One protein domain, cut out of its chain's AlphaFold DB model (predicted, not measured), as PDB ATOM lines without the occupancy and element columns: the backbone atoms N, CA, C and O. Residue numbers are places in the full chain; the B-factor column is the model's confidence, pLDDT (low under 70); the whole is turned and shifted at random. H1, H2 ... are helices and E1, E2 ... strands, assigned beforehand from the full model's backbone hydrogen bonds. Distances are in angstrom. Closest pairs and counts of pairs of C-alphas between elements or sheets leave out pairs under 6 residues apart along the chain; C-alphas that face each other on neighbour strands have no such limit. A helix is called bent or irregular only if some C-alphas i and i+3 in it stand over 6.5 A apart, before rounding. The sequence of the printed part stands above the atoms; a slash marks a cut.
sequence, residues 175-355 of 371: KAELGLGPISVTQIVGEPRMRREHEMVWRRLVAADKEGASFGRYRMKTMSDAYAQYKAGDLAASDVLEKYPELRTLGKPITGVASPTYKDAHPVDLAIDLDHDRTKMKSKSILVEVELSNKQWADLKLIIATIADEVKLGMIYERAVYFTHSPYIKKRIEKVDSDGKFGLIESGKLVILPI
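This is residues 175 to 355 of the 371 residues of an uncharacterized protein of Clavibacter michiganensis subsp. michiganensis (UniProt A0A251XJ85). A strongly twisted sheet of five strands is covered on one face by H6 and H7, while near its E1 and E2 side a second group of helices, H2, H3 and H5, gathers with H4 close by. H2 grazes the sheet at its beginning and runs away from it, and residues 249 to 269 make a long loop that folds back to E2. The printed part has 181 residues, in the order H1 E1 H2 H3 H4 H5 E2 E3 H6 E4 H7 E5, a mixed class of helices and strands; the mixed sheet runs E1 E2 E3 E4 E5. It is compact, with a radius of gyration of the C-alphas of 16.3 A, and spans 45 by 43 by 28 A.

Start in the sheet at E3, residues 286 to 291, parallel to E4, residues 319 to 324, with N 291 and O 323 2.8 A apart. E5, residues 350 to 354, is parallel to E4, with N 322 and O 351 at 2.8 A. E2, residues 270 to 272, forms an antiparallel hairpin with E3, N 272 and O 286 at 2.8 A. E1, residues 188 to 190, is antiparallel to E2, N 271 and O 189 at 2.8 A. E3, H6 (residues 297 to 313) and E4 form a strand-helix-strand unit, two parallel neighbour strands with a helix between, as do E4, H7 (residues 327 to 339) and E5; both crossovers are right-handed. H6 touches H7 at a steep tilt of 65 degrees, the same way, closest at C-alphas 301 and 336, 5.9 A. H2, residues 191 to 208, touches H5, residues 245 to 248, closest at C-alphas 197 and 246, 4.9 A. It only just touches H3, residues 215 to 232, with 3 pairs of C-alphas within 8 A, the closest 202 and 215 at 6.6 A, about perpendicular at 81 degrees. H4, residues 237 to 243, is close to H3 but not clearly touching, C-alphas 230 and 237 at 6.5 A. H1, residues 175 to 178, only grazes the sheet. Every O i to N i+4 pair is within hydrogen-bond range in H3, H6 and H7, against 12 of 14 in H2 and 1 of 3 in H4, which has 1 of 4 O i to N i+3 pairs; H1 and H5 are too short for an i+4 pair.

Find C-alpha 286 at (-0.734, 34.833, -17.128), where E3 begins its 16.0 A; E4 measures 16.5 A and E5 13.5 A. H2 starts at C-alpha 191, (-2.907, 28.042, -28.565), and covers 25.6 A; H3 covers 25.4 A, H6 24.7 A and H7 18.2 A. H4 is irregular, with C-alphas 238 and 241 7.4 A apart. E5 ends at C-alpha 354, (6.876, 45.134, -27.677).

The C-alphas farthest apart, of Ala 176 and Lys 210, are 48.2 A apart. The printed part has no cut; the links H5 to E2 and E2 to E3 are long. Residues 207 to 212 stand free. Look for low pLDDT, under 70, at residues 210 to 211 and 255 to 259.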
ATOM      1  N   LYS A 175      11.878  40.027 -16.541       92.44
ATOM      2  CA  LYS A 175      12.010  40.193 -15.086       92.44
ATOM      3  C   LYS A 175      11.725  41.627 -14.645       92.44
ATOM      4  O   LYS A 175      11.130  41.811 -13.586       92.44
ATOM      5  N   ALA A 176      12.149  42.621 -15.422       90.81
ATOM      6  CA  ALA A 176      11.972  44.027 -15.072       90.81
ATOM      7  C   ALA A 176      10.515  44.481 -15.256       90.81
ATOM      8  O   ALA A 176       9.975  45.180 -14.406       90.81
ATOM      9  N   GLU A 177       9.876  44.043 -16.337       92.75
ATOM     10  CA  GLU A 177       8.538  44.472 -16.741       92.75
ATOM     11  C   GLU A 177       7.437  43.691 -16.019       92.75
ATOM     12  O   GLU A 177       6.401  44.251 -15.670       92.75
ATOM     13  N   LEU A 178       7.648  42.389 -15.794       92.56
ATOM     14  CA  LEU A 178       6.625  41.484 -15.264       92.56
ATOM     15  C   LEU A 178       6.970  40.911 -13.884       92.56
ATOM     16  O   LEU A 178       6.102  40.285 -13.272       92.56
ATOM     17  N   GLY A 179       8.194  41.092 -13.380       92.38
ATOM     18  CA  GLY A 179       8.638  40.489 -12.118       92.38
ATOM     19  C   GLY A 179       8.860  38.975 -12.200       92.38
ATOM     20  O   GLY A 179       8.931  38.309 -11.170       92.38
ATOM     21  N   LEU A 180       8.955  38.416 -13.411       90.56
ATOM     22  CA  LEU A 180       9.073  36.976 -13.639       90.56
ATOM     23  C   LEU A 180      10.508  36.587 -13.986       90.56
ATOM     24  O   LEU A 180      11.119  37.144 -14.895       90.56
ATOM     25  N   GLY A 181      11.042  35.606 -13.259       92.12
ATOM     26  CA  GLY A 181      12.290  34.952 -13.637       92.12
ATOM     27  C   GLY A 181      12.122  34.011 -14.839       92.12
ATOM     28  O   GLY A 181      11.028  33.897 -15.390       92.12
ATOM     29  N   PRO A 182      13.201  33.315 -15.232       92.94
ATOM     30  CA  PRO A 182      13.133  32.231 -16.209       92.94
ATOM     31  C   PRO A 182      12.112  31.169 -15.790       92.94
ATOM     32  O   PRO A 182      12.099  30.770 -14.624       92.94
ATOM     33  N   ILE A 183      11.312  30.688 -16.741       93.50
ATOM     34  CA  ILE A 183      10.340  29.607 -16.522       93.50
ATOM     35  C   ILE A 183      10.707  28.346 -17.310       93.50
ATOM     36  O   ILE A 183      11.495  28.387 -18.258       93.50
ATOM     37  N   SER A 184      10.138  27.209 -16.920       92.19
ATOM     38  CA  SER A 184      10.287  25.946 -17.650       92.19
ATOM     39  C   SER A 184       9.459  25.941 -18.937       92.19
ATOM     40  O   SER A 184       8.390  26.541 -19.003       92.19
ATOM     41  N   VAL A 185       9.899  25.169 -19.938       92.38
ATOM     42  CA  VAL A 185       9.092  24.892 -21.140       92.38
ATOM     43  C   VAL A 185       7.736  24.271 -20.787       92.38
ATOM     44  O   VAL A 185       6.752  24.534 -21.459       92.38
ATOM     45  N   THR A 186       7.672  23.494 -19.703       90.94
ATOM     46  CA  THR A 186       6.445  22.828 -19.234       90.94
ATOM     47  C   THR A 186       5.407  23.800 -18.676       90.94
ATOM     48  O   THR A 186       4.272  23.403 -18.448       90.94
ATOM     49  N   GLN A 187       5.794  25.055 -18.435       93.94
ATOM     50  CA  GLN A 187       4.903  26.127 -17.989       93.94
ATOM     51  C   GLN A 187       4.327  26.927 -19.162       93.94
ATOM     52  O   GLN A 187       3.520  27.825 -18.948       93.94
ATOM     53  N   ILE A 188       4.751  26.634 -20.394       94.69
ATOM     54  CA  ILE A 188       4.171  27.209 -21.602       94.69
ATOM     55  C   ILE A 188       3.072  26.276 -22.088       94.69
ATOM     56  O   ILE A 188       3.327  25.106 -22.367       94.69
ATOM     57  N   VAL A 189       1.870  26.813 -22.237       94.19
ATOM     58  CA  VAL A 189       0.771  26.142 -22.928       94.19
ATOM     59  C   VAL A 189       0.367  27.008 -24.111       94.19
ATOM     60  O   VAL A 189      -0.038  28.154 -23.928       94.19
ATOM     61  N   GLY A 190       0.528  26.483 -25.321       93.00
ATOM     62  CA  GLY A 190       0.235  27.225 -26.545       93.00
ATOM     63  C   GLY A 190      -1.211  27.093 -27.009       93.00
ATOM     64  O   GLY A 190      -1.907  26.120 -26.695       93.00
ATOM     65  N   GLU A 191      -1.633  28.046 -27.837       91.06
ATOM     66  CA  GLU A 191      -2.907  28.042 -28.565       91.06
ATOM     67  C   GLU A 191      -3.296  26.670 -29.155       91.06
ATOM     68  O   GLU A 191      -4.438  26.248 -28.961       91.06
ATOM     69  N   PRO A 192      -2.396  25.895 -29.806       87.25
ATOM     70  CA  PRO A 192      -2.778  24.617 -30.407       87.25
ATOM     71  C   PRO A 192      -3.282  23.607 -29.376       87.25
ATOM     72  O   PRO A 192      -4.201  22.837 -29.656       87.25
ATOM     73  N   ARG A 193      -2.689  23.601 -28.179       88.31
ATOM     74  CA  ARG A 193      -3.115  22.728 -27.089       88.31
ATOM     75  C   ARG A 193      -4.467  23.175 -26.538       88.31
ATOM     76  O   ARG A 193      -5.374  22.349 -26.473       88.31
ATOM     77  N   MET A 194      -4.621  24.464 -26.235       91.31
ATOM     78  CA  MET A 194      -5.880  25.017 -25.718       91.31
ATOM     79  C   MET A 194      -7.039  24.820 -26.699       91.31
ATOM     80  O   MET A 194      -8.129  24.413 -26.298       91.31
ATOM     81  N   ARG A 195      -6.791  25.010 -27.999       88.38
ATOM     82  CA  ARG A 195      -7.779  24.772 -29.058       88.38
ATOM     83  C   ARG A 195      -8.254  23.318 -29.071       88.38
ATOM     84  O   ARG A 195      -9.458  23.084 -29.127       88.38
ATOM     85  N   ARG A 196      -7.350  22.337 -28.956       86.88
ATOM     86  CA  ARG A 196      -7.735  20.912 -28.864       86.88
ATOM     87  C   ARG A 196      -8.560  20.614 -27.614       86.88
ATOM     88  O   ARG A 196      -9.573  19.927 -27.716       86.88
ATOM     89  N   GLU A 197      -8.126  21.112 -26.458       90.00
ATOM     90  CA  GLU A 197      -8.823  20.933 -25.175       90.00
ATOM     91  C   GLU A 197     -10.257  21.490 -25.259       90.00
ATOM     92  O   GLU A 197     -11.217  20.805 -24.896       90.00
ATOM     93  N   HIS A 198     -10.423  22.674 -25.855       90.62
ATOM     94  CA  HIS A 198     -11.728  23.250 -26.173       90.62
ATOM     95  C   HIS A 198     -12.533  22.388 -27.162       90.62
ATOM     96  O   HIS A 198     -13.695  22.074 -26.907       90.62
ATOM     97  N   GLU A 199     -11.948  21.994 -28.299       89.19
ATOM     98  CA  GLU A 199     -12.651  21.253 -29.356       89.19
ATOM     99  C   GLU A 199     -13.252  19.936 -28.854       89.19
ATOM    100  O   GLU A 199     -14.349  19.556 -29.273       89.19
ATOM    101  N   MET A 200     -12.569  19.244 -27.937       87.50
ATOM    102  CA  MET A 200     -13.093  18.027 -27.312       87.50
ATOM    103  C   MET A 200     -14.396  18.291 -26.551       87.50
ATOM    104  O   MET A 200     -15.333  17.492 -26.638       87.50
ATOM    105  N   VAL A 201     -14.475  19.409 -25.830       90.88
ATOM    106  CA  VAL A 201     -15.681  19.823 -25.102       90.88
ATOM    107  C   VAL A 201     -16.754  20.301 -26.069       90.88
ATOM    108  O   VAL A 201     -17.895  19.852 -25.976       90.88
ATOM    109  N   TRP A 202     -16.394  21.134 -27.043       89.31
ATOM    110  CA  TRP A 202     -17.334  21.658 -28.033       89.31
ATOM    111  C   TRP A 202     -18.066  20.541 -28.784       89.31
ATOM    112  O   TRP A 202     -19.294  20.549 -28.866       89.31
ATOM    113  N   ARG A 203     -17.343  19.510 -29.242       89.44
ATOM    114  CA  ARG A 203     -17.947  18.342 -29.909       89.44
ATOM    115  C   ARG A 203     -18.959  17.617 -29.018       89.44
ATOM    116  O   ARG A 203     -19.988  17.167 -29.516       89.44
ATOM    117  N   ARG A 204     -18.695  17.516 -27.710       89.12
ATOM    118  CA  ARG A 204     -19.631  16.914 -26.742       89.12
ATOM    119  C   ARG A 204     -20.863  17.789 -26.531       89.12
ATOM    120  O   ARG A 204     -21.967  17.254 -26.490       89.12
ATOM    121  N   LEU A 205     -20.687  19.107 -26.433       89.56
ATOM    122  CA  LEU A 205     -21.793  20.056 -26.282       89.56
ATOM    123  C   LEU A 205     -22.724  20.014 -27.494       89.56
ATOM    124  O   LEU A 205     -23.922  19.834 -27.321       89.56
ATOM    125  N   VAL A 206     -22.174  20.077 -28.708       88.75
ATOM    126  CA  VAL A 206     -22.954  19.995 -29.956       88.75
ATOM    127  C   VAL A 206     -23.662  18.644 -30.094       88.75
ATOM    128  O   VAL A 206     -24.787  18.584 -30.585       88.75
ATOM    129  N   ALA A 207     -23.038  17.547 -29.653       88.12
ATOM    130  CA  ALA A 207     -23.676  16.231 -29.665       88.12
ATOM    131  C   ALA A 207     -24.843  16.121 -28.664       88.12
ATOM    132  O   ALA A 207     -25.802  15.403 -28.942       88.12
ATOM    133  N   ALA A 208     -24.762  16.811 -27.523       87.44
ATOM    134  CA  ALA A 208     -25.792  16.802 -26.485       87.44
ATOM    135  C   ALA A 208     -26.947  17.776 -26.775       87.44
ATOM    136  O   ALA A 208     -28.103  17.440 -26.530       87.44
ATOM    137  N   ASP A 209     -26.640  18.963 -27.297       82.00
ATOM    138  CA  ASP A 209     -27.602  20.023 -27.599       82.00
ATOM    139  C   ASP A 209     -27.136  20.818 -28.828       82.00
ATOM    140  O   ASP A 209     -26.342  21.754 -28.731       82.00
ATOM    141  N   LYS A 210     -27.619  20.422 -30.011       69.88
ATOM    142  CA  LYS A 210     -27.167  20.977 -31.297       69.88
ATOM    143  C   LYS A 210     -27.426  22.477 -31.444       69.88
ATOM    144  O   LYS A 210     -26.631  23.150 -32.089       69.88
ATOM    145  N   GLU A 211     -28.530  22.979 -30.897       64.81
ATOM    146  CA  GLU A 211     -28.963  24.373 -31.076       64.81
ATOM    147  C   GLU A 211     -28.623  25.247 -29.858       64.81
ATOM    148  O   GLU A 211     -28.513  26.465 -29.985       64.81
ATOM    149  N   GLY A 212     -28.404  24.639 -28.686       73.12
ATOM    150  CA  GLY A 212     -28.013  25.320 -27.452       73.12
ATOM    151  C   GLY A 212     -26.555  25.120 -27.023       73.12
ATOM    152  O   GLY A 212     -26.189  25.543 -25.923       73.12
ATOM    153  N   ALA A 213     -25.685  24.510 -27.829       83.06
ATOM    154  CA  ALA A 213     -24.271  24.389 -27.475       83.06
ATOM    155  C   ALA A 213     -23.638  25.776 -27.229       83.06
ATOM    156  O   ALA A 213     -23.628  26.638 -28.100       83.06
ATOM    157  N   SER A 214     -23.115  25.999 -26.018       89.94
ATOM    158  CA  SER A 214     -22.371  27.213 -25.654       89.94
ATOM    159  C   SER A 214     -21.225  26.836 -24.734       89.94
ATOM    160  O   SER A 214     -21.440  26.300 -23.635       89.94
ATOM    161  N   PHE A 215     -20.010  27.138 -25.181       92.19
ATOM    162  CA  PHE A 215     -18.817  26.927 -24.379       92.19
ATOM    163  C   PHE A 215     -18.816  27.873 -23.181       92.19
ATOM    164  O   PHE A 215     -18.519  27.437 -22.073       92.19
ATOM    165  N   GLY A 216     -19.256  29.123 -23.347       92.56
ATOM    166  CA  GLY A 216     -19.349  30.086 -22.254       92.56
ATOM    167  C   GLY A 216     -20.241  29.605 -21.103       92.56
ATOM    168  O   GLY A 216     -19.871  29.737 -19.932       92.56
ATOM    169  N   ARG A 217     -21.394  28.984 -21.404       91.94
ATOM    170  CA  ARG A 217     -22.280  28.395 -20.376       91.94
ATOM    171  C   ARG A 217     -21.634  27.211 -19.672       91.94
ATOM    172  O   ARG A 217     -21.663  27.149 -18.442       91.94
ATOM    173  N   TYR A 218     -21.044  26.301 -20.445       94.50
ATOM    174  CA  TYR A 218     -20.289  25.176 -19.900       94.50
ATOM    175  C   TYR A 218     -19.176  25.671 -18.970       94.50
ATOM    176  O   TYR A 218     -19.116  25.275 -17.807       94.50
ATOM    177  N   ARG A 219     -18.358  26.611 -19.448       94.88
ATOM    178  CA  ARG A 219     -17.206  27.163 -18.741       94.88
ATOM    179  C   ARG A 219     -17.597  27.761 -17.393       94.88
ATOM    180  O   ARG A 219     -16.966  27.444 -16.387       94.88
ATOM    181  N   MET A 220     -18.636  28.595 -17.352       93.44
ATOM    182  CA  MET A 220     -19.102  29.202 -16.100       93.44
ATOM    183  C   MET A 220     -19.554  28.150 -15.082       93.44
ATOM    184  O   MET A 220     -19.215  28.255 -13.901       93.44
ATOM    185  N   LYS A 221     -20.278  27.118 -15.534       94.94
ATOM    186  CA  LYS A 221     -20.689  26.007 -14.671       94.94
ATOM    187  C   LYS A 221     -19.472  25.248 -14.142       94.94
ATOM    188  O   LYS A 221     -19.361  25.062 -12.935       94.94
ATOM    189  N   THR A 222     -18.538  24.876 -15.012       96.25
ATOM    190  CA  THR A 222     -17.325  24.140 -14.629       96.25
ATOM    191  C   THR A 222     -16.457  24.937 -13.653       96.25
ATOM    192  O   THR A 222     -15.963  24.370 -12.681       96.25
ATOM    193  N   MET A 223     -16.324  26.258 -13.829       95.56
ATOM    194  CA  MET A 223     -15.636  27.111 -12.849       95.56
ATOM    195  C   MET A 223     -16.340  27.109 -11.486       95.56
ATOM    196  O   MET A 223     -15.678  26.965 -10.457       95.56
ATOM    197  N   SER A 224     -17.669  27.233 -11.466       96.19
ATOM    198  CA  SER A 224     -18.457  27.172 -10.228       96.19
ATOM    199  C   SER A 224     -18.292  25.824  -9.518       96.19
ATOM    200  O   SER A 224     -18.039  25.784  -8.313       96.19
ATOM    201  N   ASP A 225     -18.374  24.724 -10.266       96.94
ATOM    202  CA  ASP A 225     -18.226  23.367  -9.738       96.94
ATOM    203  C   ASP A 225     -16.808  23.127  -9.197       96.94
ATOM    204  O   ASP A 225     -16.648  22.553  -8.119       96.94
ATOM    205  N   ALA A 226     -15.774  23.605  -9.899       96.56
ATOM    206  CA  ALA A 226     -14.388  23.532  -9.437       96.56
ATOM    207  C   ALA A 226     -14.180  24.326  -8.139       96.56
ATOM    208  O   ALA A 226     -13.527  23.842  -7.213       96.56
ATOM    209  N   TYR A 227     -14.772  25.520  -8.030       96.88
ATOM    210  CA  TYR A 227     -14.715  26.314  -6.803       96.88
ATOM    211  C   TYR A 227     -15.410  25.613  -5.628       96.88
ATOM    212  O   TYR A 227     -14.879  25.609  -4.516       96.88
ATOM    213  N   ALA A 228     -16.571  24.997  -5.867       97.50
ATOM    214  CA  ALA A 228     -17.293  24.236  -4.852       97.50
ATOM    215  C   ALA A 228     -16.486  23.020  -4.366       97.50
ATOM    216  O   ALA A 228     -16.345  22.833  -3.159       97.50
ATOM    217  N   GLN A 229     -15.881  22.256  -5.283       97.75
ATOM    218  CA  GLN A 229     -15.003  21.124  -4.948       97.75
ATOM    219  C   GLN A 229     -13.776  21.571  -4.146       97.75
ATOM    220  O   GLN A 229     -13.434  20.952  -3.143       97.75
ATOM    221  N   TYR A 230     -13.155  22.694  -4.521       96.56
ATOM    222  CA  TYR A 230     -12.061  23.277  -3.742       96.56
ATOM    223  C   TYR A 230     -12.495  23.639  -2.316       96.56
ATOM    224  O   TYR A 230     -11.779  23.367  -1.355       96.56
ATOM    225  N   LYS A 231     -13.684  24.232  -2.152       97.06
ATOM    226  CA  LYS A 231     -14.223  24.578  -0.829       97.06
ATOM    227  C   LYS A 231     -14.545  23.354   0.024       97.06
ATOM    228  O   LYS A 231     -14.397  23.440   1.240       97.06
ATOM    229  N   ALA A 232     -14.967  22.260  -0.602       96.94
ATOM    230  CA  ALA A 232     -15.214  20.985   0.061       96.94
ATOM    231  C   ALA A 232     -13.923  20.228   0.427       96.94
ATOM    232  O   ALA A 232     -13.959  19.362   1.294       96.94
ATOM    233  N   GLY A 233     -12.782  20.580  -0.180       96.31
ATOM    234  CA  GLY A 233     -11.509  19.871  -0.007       96.31
ATOM    235  C   GLY A 233     -11.300  18.712  -0.988       96.31
ATOM    236  O   GLY A 233     -10.310  17.998  -0.871       96.31
ATOM    237  N   ASP A 234     -12.186  18.560  -1.975       97.12
ATOM    238  CA  ASP A 234     -12.161  17.482  -2.977       97.12
ATOM    239  C   ASP A 234     -11.259  17.794  -4.184       97.12
ATOM    240  O   ASP A 234     -11.044  16.949  -5.055       97.12
ATOM    241  N   LEU A 235     -10.774  19.034  -4.282       96.44
ATOM    242  CA  LEU A 235      -9.915  19.501  -5.364       96.44
ATOM    243  C   LEU A 235      -8.886  20.497  -4.828       96.44
ATOM    244  O   LEU A 235      -9.254  21.558  -4.318       96.44
ATOM    245  N   ALA A 236      -7.595  20.193  -4.969       95.62
ATOM    246  CA  ALA A 236      -6.558  21.167  -4.662       95.62
ATOM    247  C   ALA A 236      -6.572  22.305  -5.694       95.62
ATOM    248  O   ALA A 236      -6.892  22.112  -6.867       95.62
ATOM    249  N   ALA A 237      -6.211  23.517  -5.265       93.50
ATOM    250  CA  ALA A 237      -6.211  24.671  -6.162       93.50
ATOM    251  C   ALA A 237      -5.196  24.531  -7.313       93.50
ATOM    252  O   ALA A 237      -5.452  25.087  -8.380       93.50
ATOM    253  N   SER A 238      -4.086  23.818  -7.107       93.88
ATOM    254  CA  SER A 238      -3.082  23.480  -8.128       93.88
ATOM    255  C   SER A 238      -3.639  22.584  -9.238       93.88
ATOM    256  O   SER A 238      -3.253  22.720 -10.394       93.88
ATOM    257  N   ASP A 239      -4.612  21.733  -8.915       94.62
ATOM    258  CA  ASP A 239      -5.032  20.629  -9.788       94.62
ATOM    259  C   ASP A 239      -6.214  21.022 -10.692       94.62
ATOM    260  O   ASP A 239      -6.689  20.236 -11.512       94.62
ATOM    261  N   VAL A 240      -6.714  22.257 -10.569       94.50
ATOM    262  CA  VAL A 240      -7.887  22.749 -11.316       94.50
ATOM    263  C   VAL A 240      -7.687  22.624 -12.826       94.50
ATOM    264  O   VAL A 240      -8.592  22.166 -13.518       94.50
ATOM    265  N   LEU A 241      -6.514  23.008 -13.337       92.69
ATOM    266  CA  LEU A 241      -6.198  22.974 -14.772       92.69
ATOM    267  C   LEU A 241      -5.687  21.616 -15.267       92.69
ATOM    268  O   LEU A 241      -5.586  21.410 -16.477       92.69
ATOM    269  N   GLU A 242      -5.352  20.709 -14.354       90.88
ATOM    270  CA  GLU A 242      -5.126  19.303 -14.686       90.88
ATOM    271  C   GLU A 242      -6.470  18.590 -14.862       90.88
ATOM    272  O   GLU A 242      -6.673  17.872 -15.839       90.88
ATOM    273  N   LYS A 243      -7.425  18.858 -13.962       93.44
ATOM    274  CA  LYS A 243      -8.771  18.277 -14.001       93.44
ATOM    275  C   LYS A 243      -9.657  18.863 -15.102       93.44
ATOM    276  O   LYS A 243     -10.431  18.124 -15.705       93.44
ATOM    277  N   TYR A 244      -9.565  20.171 -15.337       94.69
ATOM    278  CA  TYR A 244     -10.373  20.907 -16.317       94.69
ATOM    279  C   TYR A 244      -9.470  21.756 -17.231       94.69
ATOM    280  O   TYR A 244      -9.443  22.989 -17.121       94.69
ATOM    281  N   PRO A 245      -8.671  21.119 -18.104       93.31
ATOM    282  CA  PRO A 245      -7.689  21.817 -18.927       93.31
ATOM    283  C   PRO A 245      -8.315  22.835 -19.890       93.31
ATOM    284  O   PRO A 245      -7.727  23.888 -20.140       93.31
ATOM    285  N   GLU A 246      -9.547  22.596 -20.340       94.12
ATOM    286  CA  GLU A 246     -10.294  23.496 -21.216       94.12
ATOM    287  C   GLU A 246     -10.562  24.875 -20.597       94.12
ATOM    288  O   GLU A 246     -10.838  25.824 -21.328       94.12
ATOM    289  N   LEU A 247     -10.460  25.020 -19.268       96.00
ATOM    290  CA  LEU A 247     -10.647  26.304 -18.591       96.00
ATOM    291  C   LEU A 247      -9.556  27.330 -18.925       96.00
ATOM    292  O   LEU A 247      -9.726  28.494 -18.569       96.00
ATOM    293  N   ARG A 248      -8.479  26.926 -19.615       95.12
ATOM    294  CA  ARG A 248      -7.508  27.847 -20.231       95.12
ATOM    295  C   ARG A 248      -8.110  28.660 -21.381       95.12
ATOM    296  O   ARG A 248      -7.669  29.771 -21.651       95.12
ATOM    297  N   THR A 249      -9.139  28.137 -22.047       96.06
ATOM    298  CA  THR A 249      -9.886  28.900 -23.051       96.06
ATOM    299  C   THR A 249     -10.848  29.847 -22.342       96.06
ATOM    300  O   THR A 249     -11.665  29.425 -21.518       96.06
ATOM    301  N   LEU A 250     -10.759  31.137 -22.659       94.81
ATOM    302  CA  LEU A 250     -11.666  32.157 -22.139       94.81
ATOM    303  C   LEU A 250     -13.056  31.971 -22.745       94.81
ATOM    304  O   LEU A 250     -13.194  31.425 -23.836       94.81
ATOM    305  N   GLY A 251     -14.097  32.458 -22.079       91.69
ATOM    306  CA  GLY A 251     -15.432  32.395 -22.660       91.69
ATOM    307  C   GLY A 251     -16.521  32.863 -21.719       91.69
ATOM    308  O   GLY A 251     -16.464  32.618 -20.510       91.69
ATOM    309  N   LYS A 252     -17.537  33.508 -22.288       89.94
ATOM    310  CA  LYS A 252     -18.754  33.894 -21.580       89.94
ATOM    311  C   LYS A 252     -20.001  33.641 -22.416       89.94
ATOM    312  O   LYS A 252     -19.959  33.830 -23.626       89.94
ATOM    313  N   PRO A 253     -21.129  33.266 -21.783       86.69
ATOM    314  CA  PRO A 253     -22.387  33.093 -22.494       86.69
ATOM    315  C   PRO A 253     -22.736  34.349 -23.294       86.69
ATOM    316  O   PRO A 253     -22.826  35.446 -22.732       86.69
ATOM    317  N   ILE A 254     -22.959  34.190 -24.597       81.88
ATOM    318  CA  ILE A 254     -23.421  35.290 -25.441       81.88
ATOM    319  C   ILE A 254     -24.873  35.608 -25.075       81.88
ATOM    320  O   ILE A 254     -25.749  34.744 -25.098       81.88
ATOM    321  N   THR A 255     -25.130  36.873 -24.752       65.12
ATOM    322  CA  THR A 255     -26.481  37.426 -24.609       65.12
ATOM    323  C   THR A 255     -26.701  38.419 -25.748       65.12
ATOM    324  O   THR A 255     -25.863  39.284 -25.972       65.12
ATOM    325  N   GLY A 256     -27.789  38.256 -26.511       58.22
ATOM    326  CA  GLY A 256     -28.083  39.084 -27.688       58.22
ATOM    327  C   GLY A 256     -27.182  38.783 -28.895       58.22
ATOM    328  O   GLY A 256     -26.158  39.425 -29.088       58.22
ATOM    329  N   VAL A 257     -27.599  37.840 -29.749       61.16
ATOM    330  CA  VAL A 257     -26.830  37.356 -30.921       61.16
ATOM    331  C   VAL A 257     -26.403  38.486 -31.875       61.16
ATOM    332  O   VAL A 257     -25.327  38.427 -32.453       61.16
ATOM    333  N   ALA A 258     -27.207  39.546 -32.006       58.62
ATOM    334  CA  ALA A 258     -26.926  40.661 -32.916       58.62
ATOM    335  C   ALA A 258     -25.850  41.644 -32.407       58.62
ATOM    336  O   ALA A 258     -25.371  42.485 -33.167       58.62
ATOM    337  N   SER A 259     -25.496  41.609 -31.121       60.28
ATOM    338  CA  SER A 259     -24.510  42.518 -30.520       60.28
ATOM    339  C   SER A 259     -23.894  41.856 -29.291       60.28
ATOM    340  O   SER A 259     -24.222  42.229 -28.159       60.28
ATOM    341  N   PRO A 260     -23.029  40.845 -29.496       73.12
ATOM    342  CA  PRO A 260     -22.362  40.184 -28.389       73.12
ATOM    343  C   PRO A 260     -21.570  41.209 -27.568       73.12
ATOM    344  O   PRO A 260     -21.079  42.210 -28.084       73.12
ATOM    345  N   THR A 261     -21.460  40.967 -26.265       81.62
ATOM    346  CA  THR A 261     -20.599  41.764 -25.365       81.62
ATOM    347  C   THR A 261     -19.282  41.044 -25.057       81.62
ATOM    348  O   THR A 261     -18.297  41.677 -24.690       81.62
ATOM    349  N   TYR A 262     -19.263  39.723 -25.244       88.12
ATOM    350  CA  TYR A 262     -18.151  38.824 -24.946       88.12
ATOM    351  C   TYR A 262     -18.029  37.765 -26.044       88.12
ATOM    352  O   TYR A 262     -18.985  37.532 -26.789       88.12
ATOM    353  N   LYS A 263     -16.882  37.089 -26.103       90.50
ATOM    354  CA  LYS A 263     -16.702  35.872 -26.906       90.50
ATOM    355  C   LYS A 263     -17.268  34.657 -26.158       90.50
ATOM    356  O   LYS A 263     -17.045  34.527 -24.954       90.50
ATOM    357  N   ASP A 264     -17.951  33.750 -26.866       89.88
ATOM    358  CA  ASP A 264     -18.375  32.459 -26.282       89.88
ATOM    359  C   ASP A 264     -17.170  31.573 -25.958       89.88
ATOM    360  O   ASP A 264     -17.145  30.935 -24.908       89.88
ATOM    361  N   ALA A 265     -16.154  31.610 -26.823       91.62
ATOM    362  CA  ALA A 265     -14.856  30.980 -26.641       91.62
ATOM    363  C   ALA A 265     -13.754  31.870 -27.237       91.62
ATOM    364  O   ALA A 265     -13.917  32.407 -28.333       91.62
ATOM    365  N   HIS A 266     -12.639  32.025 -26.525       93.50
ATOM    366  CA  HIS A 266     -11.446  32.732 -26.996       93.50
ATOM    367  C   HIS A 266     -10.184  32.000 -26.506       93.50
ATOM    368  O   HIS A 266      -9.792  32.156 -25.343       93.50
ATOM    369  N   PRO A 267      -9.586  31.123 -27.335       91.50
ATOM    370  CA  PRO A 267      -8.285  30.532 -27.049       91.50
ATOM    371  C   PRO A 267      -7.220  31.624 -27.113       91.50
ATOM    372  O   PRO A 267      -7.103  32.308 -28.124       91.50
ATOM    373  N   VAL A 268      -6.454  31.781 -26.038       94.06
ATOM    374  CA  VAL A 268      -5.344  32.742 -26.010       94.06
ATOM    375  C   VAL A 268      -4.138  32.183 -26.758       94.06
ATOM    376  O   VAL A 268      -3.996  30.964 -26.892       94.06
ATOM    377  N   ASP A 269      -3.236  33.053 -27.200       95.75
ATOM    378  CA  ASP A 269      -2.034  32.617 -27.916       95.75
ATOM    379  C   ASP A 269      -1.099  31.787 -27.024       95.75
ATOM    380  O   ASP A 269      -0.561  30.753 -27.439       95.75
ATOM    381  N   LEU A 270      -0.913  32.231 -25.775       97.00
ATOM    382  CA  LEU A 270      -0.132  31.525 -24.761       97.00
ATOM    383  C   LEU A 270      -0.762  31.657 -23.377       97.00
ATOM    384  O   LEU A 270      -1.211  32.724 -22.958       97.00
ATOM    385  N   ALA A 271      -0.687  30.573 -22.619       97.12
ATOM    386  CA  ALA A 271      -0.893  30.565 -21.186       97.12
ATOM    387  C   ALA A 271       0.437  30.251 -20.497       97.12
ATOM    388  O   ALA A 271       1.082  29.241 -20.786       97.12
ATOM    389  N   ILE A 272       0.844  31.134 -19.588       97.00
ATOM    390  CA  ILE A 272       2.006  30.939 -18.725       97.00
ATOM    391  C   ILE A 272       1.504  30.384 -17.396       97.00
ATOM    392  O   ILE A 272       0.973  31.130 -16.570       97.00
ATOM    393  N   ASP A 273       1.652  29.075 -17.217       94.62
ATOM    394  CA  ASP A 273       1.177  28.344 -16.045       94.62
ATOM    395  C   ASP A 273       2.169  28.496 -14.882       94.62
ATOM    396  O   ASP A 273       3.272  27.932 -14.863       94.62
ATOM    397  N   LEU A 274       1.789  29.327 -13.915       93.31
ATOM    398  CA  LEU A 274       2.585  29.624 -12.722       93.31
ATOM    399  C   LEU A 274       1.972  29.005 -11.460       93.31
ATOM    400  O   LEU A 274       2.425  29.314 -10.359       93.31
ATOM    401  N   ASP A 275       0.965  28.142 -11.610       90.50
ATOM    402  CA  ASP A 275       0.090  27.707 -10.517       90.50
ATOM    403  C   ASP A 275       0.395  26.300  -9.979       90.50
ATOM    404  O   ASP A 275      -0.372  25.777  -9.171       90.50
ATOM    405  N   HIS A 276       1.526  25.701 -10.361       83.19
ATOM    406  CA  HIS A 276       1.909  24.347  -9.930       83.19
ATOM    407  C   HIS A 276       1.908  24.143  -8.399       83.19
ATOM    408  O   HIS A 276       1.639  23.045  -7.925       83.19
ATOM    409  N   ASP A 277       2.192  25.191  -7.622       86.56
ATOM    410  CA  ASP A 277       2.241  25.190  -6.154       86.56
ATOM    411  C   ASP A 277       1.105  26.018  -5.524       86.56
ATOM    412  O   ASP A 277       1.159  26.422  -4.354       86.56
ATOM    413  N   ARG A 278       0.056  26.314  -6.298       92.25
ATOM    414  CA  ARG A 278      -1.023  27.198  -5.868       92.25
ATOM    415  C   ARG A 278      -1.866  26.564  -4.761       92.25
ATOM    416  O   ARG A 278      -2.490  25.526  -4.932       92.25
ATOM    417  N   THR A 279      -1.997  27.284  -3.647       91.62
ATOM    418  CA  THR A 279      -2.774  26.849  -2.469       91.62
ATOM    419  C   THR A 279      -4.157  27.490  -2.344       91.62
ATOM    420  O   THR A 279      -4.975  27.039  -1.548       91.62
ATOM    421  N   LYS A 280      -4.438  28.554  -3.105       93.75
ATOM    422  CA  LYS A 280      -5.716  29.287  -3.090       93.75
ATOM    423  C   LYS A 280      -6.275  29.380  -4.501       93.75
ATOM    424  O   LYS A 280      -5.506  29.490  -5.436       93.75
ATOM    425  N   MET A 281      -7.594  29.472  -4.663       92.75
ATOM    426  CA  MET A 281      -8.211  29.582  -6.001       92.75
ATOM    427  C   MET A 281      -7.784  30.798  -6.827       92.75
ATOM    428  O   MET A 281      -8.010  30.808  -8.029       92.75
ATOM    429  N   LYS A 282      -7.183  31.820  -6.205       94.50
ATOM    430  CA  LYS A 282      -6.631  32.953  -6.942       94.50
ATOM    431  C   LYS A 282      -5.344  32.532  -7.654       94.50
ATOM    432  O   LYS A 282      -4.358  32.218  -6.988       94.50
ATOM    433  N   SER A 283      -5.380  32.566  -8.978       95.19
ATOM    434  CA  SER A 283      -4.274  32.258  -9.882       95.19
ATOM    435  C   SER A 283      -3.155  33.300  -9.836       95.19
ATOM    436  O   SER A 283      -3.399  34.453  -9.469       95.19
ATOM    437  N   LYS A 284      -1.950  32.875 -10.230       94.88
ATOM    438  CA  LYS A 284      -0.802  33.695 -10.652       94.88
ATOM    439  C   LYS A 284      -0.482  33.548 -12.142       94.88
ATOM    440  O   LYS A 284       0.387  34.254 -12.653       94.88
ATOM    441  N   SER A 285      -1.131  32.612 -12.828       96.56
ATOM    442  CA  SER A 285      -0.924  32.346 -14.248       96.56
ATOM    443  C   SER A 285      -1.272  33.566 -15.093       96.56
ATOM    444  O   SER A 285      -2.070  34.427 -14.708       96.56
ATOM    445  N   ILE A 286      -0.642  33.661 -16.257       97.38
ATOM    446  CA  ILE A 286      -0.734  34.833 -17.128       97.38
ATOM    447  C   ILE A 286      -1.264  34.387 -18.477       97.38
ATOM    448  O   ILE A 286      -0.736  33.439 -19.059       97.38
ATOM    449  N   LEU A 287      -2.279  35.087 -18.972       97.56
ATOM    450  CA  LEU A 287      -2.692  34.954 -20.362       97.56
ATOM    451  C   LEU A 287      -1.892  35.927 -21.219       97.56
ATOM    452  O   LEU A 287      -1.600  37.053 -20.801       97.56
ATOM    453  N   VAL A 288      -1.514  35.485 -22.405       98.38
ATOM    454  CA  VAL A 288      -0.649  36.227 -23.308       98.38
ATOM    455  C   VAL A 288      -1.267  36.223 -24.696       98.38
ATOM    456  O   VAL A 288      -1.656  35.175 -25.207       98.38
ATOM    457  N   GLU A 289      -1.312  37.408 -25.290       97.44
ATOM    458  CA  GLU A 289      -1.787  37.662 -26.649       97.44
ATOM    459  C   GLU A 289      -0.651  38.284 -27.456       97.44
ATOM    460  O   GLU A 289       0.084  39.141 -26.954       97.44
ATOM    461  N   VAL A 290      -0.495  37.867 -28.704       95.44
ATOM    462  CA  VAL A 290       0.516  38.353 -29.640       95.44
ATOM    463  C   VAL A 290      -0.200  38.994 -30.815       95.44
ATOM    464  O   VAL A 290      -0.723  38.331 -31.693       95.44
ATOM    465  N   GLU A 291      -0.210  40.319 -30.867       91.06
ATOM    466  CA  GLU A 291      -0.931  41.040 -31.906       91.06
ATOM    467  C   GLU A 291       0.017  41.528 -33.004       91.06
ATOM    468  O   GLU A 291       0.824  42.450 -32.808       91.06
ATOM    469  N   LEU A 292      -0.096  40.890 -34.173       87.06
ATOM    470  CA  LEU A 292       0.647  41.238 -35.388       87.06
ATOM    471  C   LEU A 292      -0.178  42.038 -36.403       87.06
ATOM    472  O   LEU A 292       0.377  42.515 -37.389       87.06
ATOM    473  N   SER A 293      -1.490  42.149 -36.194       82.31
ATOM    474  CA  SER A 293      -2.426  42.728 -37.157       82.31
ATOM    475  C   SER A 293      -3.348  43.754 -36.506       82.31
ATOM    476  O   SER A 293      -3.438  43.877 -35.285       82.31
ATOM    477  N   ASN A 294      -4.050  44.530 -37.326       79.06
ATOM    478  CA  ASN A 294      -5.008  45.509 -36.831       79.06
ATOM    479  C   ASN A 294      -6.411  44.901 -36.759       79.06
ATOM    480  O   ASN A 294      -7.271  45.253 -37.563       79.06
ATOM    481  N   LYS A 295      -6.675  44.066 -35.745       81.00
ATOM    482  CA  LYS A 295      -8.018  43.503 -35.510       81.00
ATOM    483  C   LYS A 295      -9.114  44.563 -35.554       81.00
ATOM    484  O   LYS A 295      -8.949  45.678 -35.037       81.00
ATOM    485  N   GLN A 296     -10.268  44.202 -36.110       85.50
ATOM    486  CA  GLN A 296     -11.433  45.083 -36.181       85.50
ATOM    487  C   GLN A 296     -11.835  45.595 -34.792       85.50
ATOM    488  O   GLN A 296     -11.686  44.915 -33.781       85.50
ATOM    489  N   TRP A 297     -12.306  46.843 -34.726       86.88
ATOM    490  CA  TRP A 297     -12.509  47.542 -33.449       86.88
ATOM    491  C   TRP A 297     -13.507  46.815 -32.544       86.88
ATOM    492  O   TRP A 297     -13.282  46.675 -31.343       86.88
ATOM    493  N   ALA A 298     -14.605  46.346 -33.139       87.38
ATOM    494  CA  ALA A 298     -15.634  45.590 -32.441       87.38
ATOM    495  C   ALA A 298     -15.070  44.285 -31.865       87.38
ATOM    496  O   ALA A 298     -15.301  43.998 -30.696       87.38
ATOM    497  N   ASP A 299     -14.275  43.556 -32.648       88.00
ATOM    498  CA  ASP A 299     -13.676  42.295 -32.219       88.00
ATOM    499  C   ASP A 299     -12.681  42.493 -31.067       88.00
ATOM    500  O   ASP A 299     -12.797  41.858 -30.017       88.00
ATOM    501  N   LEU A 300     -11.789  43.482 -31.191       90.06
ATOM    502  CA  LEU A 300     -10.854  43.830 -30.121       90.06
ATOM    503  C   LEU A 300     -11.594  44.206 -28.828       90.06
ATOM    504  O   LEU A 300     -11.186  43.806 -27.740       90.06
ATOM    505  N   LYS A 301     -12.721  44.920 -28.927       92.56
ATOM    506  CA  LYS A 301     -13.557  45.240 -27.764       92.56
ATOM    507  C   LYS A 301     -14.138  43.988 -27.100       92.56
ATOM    508  O   LYS A 301     -14.134  43.929 -25.871       92.56
ATOM    509  N   LEU A 302     -14.601  43.000 -27.870       92.12
ATOM    510  CA  LEU A 302     -15.099  41.726 -27.327       92.12
ATOM    511  C   LEU A 302     -13.998  40.956 -26.599       92.12
ATOM    512  O   LEU A 302     -14.231  40.435 -25.505       92.12
ATOM    513  N   ILE A 303     -12.801  40.900 -27.183       93.56
ATOM    514  CA  ILE A 303     -11.654  40.206 -26.594       93.56
ATOM    515  C   ILE A 303     -11.261  40.871 -25.272       93.56
ATOM    516  O   ILE A 303     -11.214  40.200 -24.242       93.56
ATOM    517  N   ILE A 304     -11.058  42.195 -25.260       95.38
ATOM    518  CA  ILE A 304     -10.671  42.919 -24.041       95.38
ATOM    519  C   ILE A 304     -11.766  42.825 -22.966       95.38
ATOM    520  O   ILE A 304     -11.442  42.618 -21.798       95.38
ATOM    521  N   ALA A 305     -13.051  42.880 -23.332       94.75
ATOM    522  CA  ALA A 305     -14.148  42.659 -22.387       94.75
ATOM    523  C   ALA A 305     -14.111  41.251 -21.768       94.75
ATOM    524  O   ALA A 305     -14.329  41.089 -20.566       94.75
ATOM    525  N   THR A 306     -13.819  40.232 -22.580       95.25
ATOM    526  CA  THR A 306     -13.720  38.831 -22.137       95.25
ATOM    527  C   THR A 306     -12.522  38.634 -21.203       95.25
ATOM    528  O   THR A 306     -12.659  38.017 -20.149       95.25
ATOM    529  N   ILE A 307     -11.376  39.236 -21.529       96.38
ATOM    530  CA  ILE A 307     -10.184  39.258 -20.668       96.38
ATOM    531  C   ILE A 307     -10.471  39.979 -19.348       96.38
ATOM    532  O   ILE A 307     -10.058  39.510 -18.286       96.38
ATOM    533  N   ALA A 308     -11.187  41.106 -19.394       95.81
ATOM    534  CA  ALA A 308     -11.501  41.875 -18.197       95.81
ATOM    535  C   ALA A 308     -12.320  41.061 -17.197       95.81
ATOM    536  O   ALA A 308     -12.067  41.105 -15.991       95.81
ATOM    537  N   ASP A 309     -13.285  40.298 -17.702       94.06
ATOM    538  CA  ASP A 309     -14.099  39.427 -16.869       94.06
ATOM    539  C   ASP A 309     -13.291  38.276 -16.263       94.06
ATOM    540  O   ASP A 309     -13.387  38.023 -15.061       94.06
ATOM    541  N   GLU A 310     -12.433  37.640 -17.061       95.50
ATOM    542  CA  GLU A 310     -11.564  36.566 -16.585       95.50
ATOM    543  C   GLU A 310     -10.651  37.031 -15.454       95.50
ATOM    544  O   GLU A 310     -10.600  36.427 -14.382       95.50
ATOM    545  N   VAL A 311      -9.933  38.130 -15.678       95.56
ATOM    546  CA  VAL A 311      -8.955  38.634 -14.714       95.56
ATOM    547  C   VAL A 311      -9.643  39.154 -13.448       95.56
ATOM    548  O   VAL A 311      -9.075  39.083 -12.353       95.56
ATOM    549  N   LYS A 312     -10.893  39.623 -13.557       94.00
ATOM    550  CA  LYS A 312     -11.726  39.976 -12.403       94.00
ATOM    551  C   LYS A 312     -12.082  38.753 -11.555       94.00
ATOM    552  O   LYS A 312     -12.070  38.861 -10.328       94.00
ATOM    553  N   LEU A 313     -12.393  37.612 -12.176       91.56
ATOM    554  CA  LEU A 313     -12.597  36.347 -11.458       91.56
ATOM    555  C   LEU A 313     -11.286  35.855 -10.834       91.56
ATOM    556  O   LEU A 313     -11.277  35.390  -9.692       91.56
ATOM    557  N   GLY A 314     -10.178  35.974 -11.568       92.94
ATOM    558  CA  GLY A 314      -8.833  35.658 -11.088       92.94
ATOM    559  C   GLY A 314      -8.605  34.174 -10.797       92.94
ATOM    560  O   GLY A 314      -7.681  33.838 -10.058       92.94
ATOM    561  N   MET A 315      -9.469  33.290 -11.310       94.50
ATOM    562  CA  MET A 315      -9.439  31.855 -11.010       94.50
ATOM    563  C   MET A 315      -8.473  31.076 -11.899       94.50
ATOM    564  O   MET A 315      -7.867  30.124 -11.410       94.50
ATOM    565  N   ILE A 316      -8.329  31.459 -13.170       96.19
ATOM    566  CA  ILE A 316      -7.400  30.813 -14.112       96.19
ATOM    567  C   ILE A 316      -6.245  31.732 -14.487       96.19
ATOM    568  O   ILE A 316      -5.133  31.247 -14.645       96.19
ATOM    569  N   TYR A 317      -6.488  33.041 -14.585       97.56
ATOM    570  CA  TYR A 317      -5.454  34.018 -14.911       97.56
ATOM    571  C   TYR A 317      -5.479  35.203 -13.951       97.56
ATOM    572  O   TYR A 317      -6.531  35.759 -13.643       97.56
ATOM    573  N   GLU A 318      -4.302  35.623 -13.492       96.00
ATOM    574  CA  GLU A 318      -4.151  36.808 -12.648       96.00
ATOM    575  C   GLU A 318      -4.156  38.107 -13.449       96.00
ATOM    576  O   GLU A 318      -4.572  39.147 -12.930       96.00
ATOM    577  N   ARG A 319      -3.591  38.070 -14.655       96.50
ATOM    578  CA  ARG A 319      -3.363  39.229 -15.516       96.50
ATOM    579  C   ARG A 319      -3.165  38.797 -16.965       96.50
ATOM    580  O   ARG A 319      -2.874  37.633 -17.242       96.50
ATOM    581  N   ALA A 320      -3.263  39.777 -17.850       98.00
ATOM    582  CA  ALA A 320      -3.017  39.670 -19.273       98.00
ATOM    583  C   ALA A 320      -1.746  40.419 -19.680       98.00
ATOM    584  O   ALA A 320      -1.430  41.480 -19.132       98.00
ATOM    585  N   VAL A 321      -1.041  39.891 -20.677       98.12
ATOM    586  CA  VAL A 321       0.046  40.602 -21.353       98.12
ATOM    587  C   VAL A 321      -0.192  40.567 -22.854       98.12
ATOM    588  O   VAL A 321      -0.260  39.499 -23.450       98.12
ATOM    589  N   TYR A 322      -0.290  41.741 -23.463       97.25
ATOM    590  CA  TYR A 322      -0.291  41.882 -24.912       97.25
ATOM    591  C   TYR A 322       1.118  42.174 -25.398       97.25
ATOM    592  O   TYR A 322       1.748  43.136 -24.956       97.25
ATOM    593  N   PHE A 323       1.592  41.389 -26.351       97.25
ATOM    594  CA  PHE A 323       2.789  41.687 -27.114       97.25
ATOM    595  C   PHE A 323       2.396  42.227 -28.479       97.25
ATOM    596  O   PHE A 323       1.577  41.642 -29.172       97.25
ATOM    597  N   THR A 324       2.973  43.359 -28.868       94.31
ATOM    598  CA  THR A 324       2.620  44.041 -30.120       94.31
ATOM    599  C   THR A 324       3.872  44.347 -30.928       94.31
ATOM    600  O   THR A 324       4.916  44.677 -30.363       94.31
ATOM    601  N   HIS A 325       3.789  44.256 -32.255       88.25
ATOM    602  CA  HIS A 325       4.906  44.645 -33.128       88.25
ATOM    603  C   HIS A 325       4.890  46.143 -33.501       88.25
ATOM    604  O   HIS A 325       5.868  46.659 -34.036       88.25
ATOM    605  N   SER A 326       3.786  46.858 -33.232       87.81
ATOM    606  CA  SER A 326       3.581  48.247 -33.662       87.81
ATOM    607  C   SER A 326       3.016  49.142 -32.549       87.81
ATOM    608  O   SER A 326       2.034  48.770 -31.899       87.81
ATOM    609  N   PRO A 327       3.534  50.379 -32.381       89.69
ATOM    610  CA  PRO A 327       2.953  51.370 -31.472       89.69
ATOM    611  C   PRO A 327       1.489  51.719 -31.776       89.69
ATOM    612  O   PRO A 327       0.771  52.168 -30.884       89.69
ATOM    613  N   TYR A 328       1.039  51.544 -33.023       90.38
ATOM    614  CA  TYR A 328      -0.351  51.804 -33.402       90.38
ATOM    615  C   TYR A 328      -1.314  50.794 -32.762       90.38
ATOM    616  O   TYR A 328      -2.322  51.195 -32.181       90.38
ATOM    617  N   ILE A 329      -0.962  49.505 -32.787       91.56
ATOM    618  CA  ILE A 329      -1.740  48.431 -32.152       91.56
ATOM    619  C   ILE A 329      -1.834  48.679 -30.647       91.56
ATOM    620  O   ILE A 329      -2.928  48.651 -30.084       91.56
ATOM    621  N   LYS A 330      -0.710  49.025 -30.005       93.94
ATOM    622  CA  LYS A 330      -0.685  49.421 -28.590       93.94
ATOM    623  C   LYS A 330      -1.699  50.532 -28.288       93.94
ATOM    624  O   LYS A 330      -2.552  50.348 -27.425       93.94
ATOM    625  N   LYS A 331      -1.658  51.646 -29.030       94.81
ATOM    626  CA  LYS A 331      -2.603  52.768 -28.847       94.81
ATOM    627  C   LYS A 331      -4.059  52.349 -29.042       94.81
ATOM    628  O   LYS A 331      -4.949  52.867 -28.372       94.81
ATOM    629  N   ARG A 332      -4.315  51.427 -29.972       93.94
ATOM    630  CA  ARG A 332      -5.657  50.896 -30.228       93.94
ATOM    631  C   ARG A 332      -6.173  50.097 -29.031       93.94
ATOM    632  O   ARG A 332      -7.298  50.340 -28.604       93.94
ATOM    633  N   ILE A 333      -5.350  49.217 -28.458       94.88
ATOM    634  CA  ILE A 333      -5.681  48.452 -27.244       94.88
ATOM    635  C   ILE A 333      -5.928  49.401 -26.063       94.88
ATOM    636  O   ILE A 333      -6.951  49.277 -25.393       94.88
ATOM    637  N   GLU A 334      -5.051  50.388 -25.853       96.44
ATOM    638  CA  GLU A 334      -5.207  51.414 -24.806       96.44
ATOM    639  C   GLU A 334      -6.544  52.154 -24.932       96.44
ATOM    640  O   GLU A 334      -7.261  52.356 -23.950       96.44
ATOM    641  N   LYS A 335      -6.916  52.524 -26.161       96.06
ATOM    642  CA  LYS A 335      -8.174  53.218 -26.419       96.06
ATOM    643  C   LYS A 335      -9.391  52.310 -26.221       96.06
ATOM    644  O   LYS A 335     -10.390  52.783 -25.692       96.06
ATOM    645  N   VAL A 336      -9.323  51.028 -26.581       95.44
ATOM    646  CA  VAL A 336     -10.406  50.064 -26.310       95.44
ATOM    647  C   VAL A 336     -10.598  49.835 -24.807       95.44
ATOM    648  O   VAL A 336     -11.743  49.823 -24.354       95.44
ATOM    649  N   ASP A 337      -9.513  49.707 -24.032       96.06
ATOM    650  CA  ASP A 337      -9.573  49.588 -22.564       96.06
ATOM    651  C   ASP A 337     -10.274  50.802 -21.931       96.06
ATOM    652  O   ASP A 337     -11.191  50.652 -21.115       96.06
ATOM    653  N   SER A 338      -9.900  52.004 -22.383       96.12
ATOM    654  CA  SER A 338     -10.468  53.272 -21.917       96.12
ATOM    655  C   SER A 338     -11.929  53.470 -22.339       96.12
ATOM    656  O   SER A 338     -12.789  53.704 -21.486       96.12
ATOM    657  N   ASP A 339     -12.244  53.321 -23.631       94.00
ATOM    658  CA  ASP A 339     -13.597  53.518 -24.173       94.00
ATOM    659  C   ASP A 339     -14.584  52.482 -23.595       94.00
ATOM    660  O   ASP A 339     -15.767  52.776 -23.399       94.00
ATOM    661  N   GLY A 340     -14.105  51.266 -23.306       91.44
ATOM    662  CA  GLY A 340     -14.866  50.207 -22.644       91.44
ATOM    663  C   GLY A 340     -14.965  50.344 -21.123       91.44
ATOM    664  O   GLY A 340     -15.775  49.645 -20.516       91.44
ATOM    665  N   LYS A 341     -14.188  51.249 -20.511       94.75
ATOM    666  CA  LYS A 341     -14.059  51.424 -19.052       94.75
ATOM    667  C   LYS A 341     -13.712  50.121 -18.326       94.75
ATOM    668  O   LYS A 341     -14.225  49.860 -17.237       94.75
ATOM    669  N   PHE A 342     -12.861  49.292 -18.930       94.81
ATOM    670  CA  PHE A 342     -12.467  48.011 -18.339       94.81
ATOM    671  C   PHE A 342     -11.409  48.185 -17.240       94.81
ATOM    672  O   PHE A 342     -11.381  47.400 -16.293       94.81
ATOM    673  N   GLY A 343     -10.584  49.237 -17.328       95.38
ATOM    674  CA  GLY A 343      -9.621  49.620 -16.292       95.38
ATOM    675  C   GLY A 343      -8.493  48.606 -16.094       95.38
ATOM    676  O   GLY A 343      -7.898  48.546 -15.012       95.38
ATOM    677  N   LEU A 344      -8.197  47.773 -17.098       97.06
ATOM    678  CA  LEU A 344      -7.190  46.724 -16.959       97.06
ATOM    679  C   LEU A 344      -5.780  47.299 -16.948       97.06
ATOM    680  O   LEU A 344      -4.937  46.820 -16.190       97.06
ATOM    681  N   ILE A 345      -5.523  48.326 -17.756       97.00
ATOM    682  CA  ILE A 345      -4.195  48.946 -17.832       97.00
ATOM    683  C   ILE A 345      -3.916  49.731 -16.552       97.00
ATOM    684  O   ILE A 345      -2.872  49.547 -15.929       97.00
ATOM    685  N   GLU A 346      -4.875  50.550 -16.112       95.94
ATOM    686  CA  GLU A 346      -4.758  51.350 -14.886       95.94
ATOM    687  C   GLU A 346      -4.524  50.473 -13.647       95.94
ATOM    688  O   GLU A 346      -3.679  50.783 -12.809       95.94
ATOM    689  N   SER A 347      -5.219  49.336 -13.552       95.44
ATOM    690  CA  SER A 347      -5.060  48.391 -12.439       95.44
ATOM    691  C   SER A 347      -3.816  47.492 -12.541       95.44
ATOM    692  O   SER A 347      -3.594  46.658 -11.659       95.44
ATOM    693  N   GLY A 348      -3.012  47.615 -13.604       95.00
ATOM    694  CA  GLY A 348      -1.851  46.753 -13.868       95.00
ATOM    695  C   GLY A 348      -2.216  45.304 -14.221       95.00
ATOM    696  O   GLY A 348      -1.364  44.413 -14.194       95.00
ATOM    697  N   LYS A 349      -3.491  45.051 -14.528       96.69
ATOM    698  CA  LYS A 349      -4.040  43.750 -14.923       96.69
ATOM    699  C   LYS A 349      -3.883  43.449 -16.408       96.69
ATOM    700  O   LYS A 349      -3.974  42.283 -16.784       96.69
ATOM    701  N   LEU A 350      -3.596  44.461 -17.220       97.62
ATOM    702  CA  LEU A 350      -3.152  44.337 -18.601       97.62
ATOM    703  C   LEU A 350      -1.846  45.114 -18.783       97.62
ATOM    704  O   LEU A 350      -1.791  46.314 -18.530       97.62
ATOM    705  N   VAL A 351      -0.804  44.428 -19.249       97.38
ATOM    706  CA  VAL A 351       0.480  45.039 -19.623       97.38
ATOM    707  C   VAL A 351       0.667  44.912 -21.131       97.38
ATOM    708  O   VAL A 351       0.402  43.854 -21.691       97.38
ATOM    709  N   ILE A 352       1.135  45.972 -21.795       97.25
ATOM    710  CA  ILE A 352       1.422  45.952 -23.234       97.25
ATOM    711  C   ILE A 352       2.927  46.104 -23.448       97.25
ATOM    712  O   ILE A 352       3.510  47.121 -23.064       97.25
ATOM    713  N   LEU A 353       3.545  45.110 -24.081       96.25
ATOM    714  CA  LEU A 353       4.980  45.029 -24.337       96.25
ATOM    715  C   LEU A 353       5.271  44.934 -25.845       96.25
ATOM    716  O   LEU A 353       4.421  44.489 -26.621       96.25
ATOM    717  N   PRO A 354       6.458  45.365 -26.303       94.69
ATOM    718  CA  PRO A 354       6.876  45.134 -27.677       94.69
ATOM    719  C   PRO A 354       7.289  43.672 -27.883       94.69
ATOM    720  O   PRO A 354       7.879  43.050 -26.995       94.69
ATOM    721  N   ILE A 355       7.048  43.138 -29.079       93.62
ATOM    722  CA  ILE A 355       7.726  41.919 -29.531       93.62
ATOM    723  C   ILE A 355       9.144  42.318 -29.937       93.62
ATOM    724  O   ILE A 355       9.335  43.227 -30.749       93.62
TER     725      ILE A 355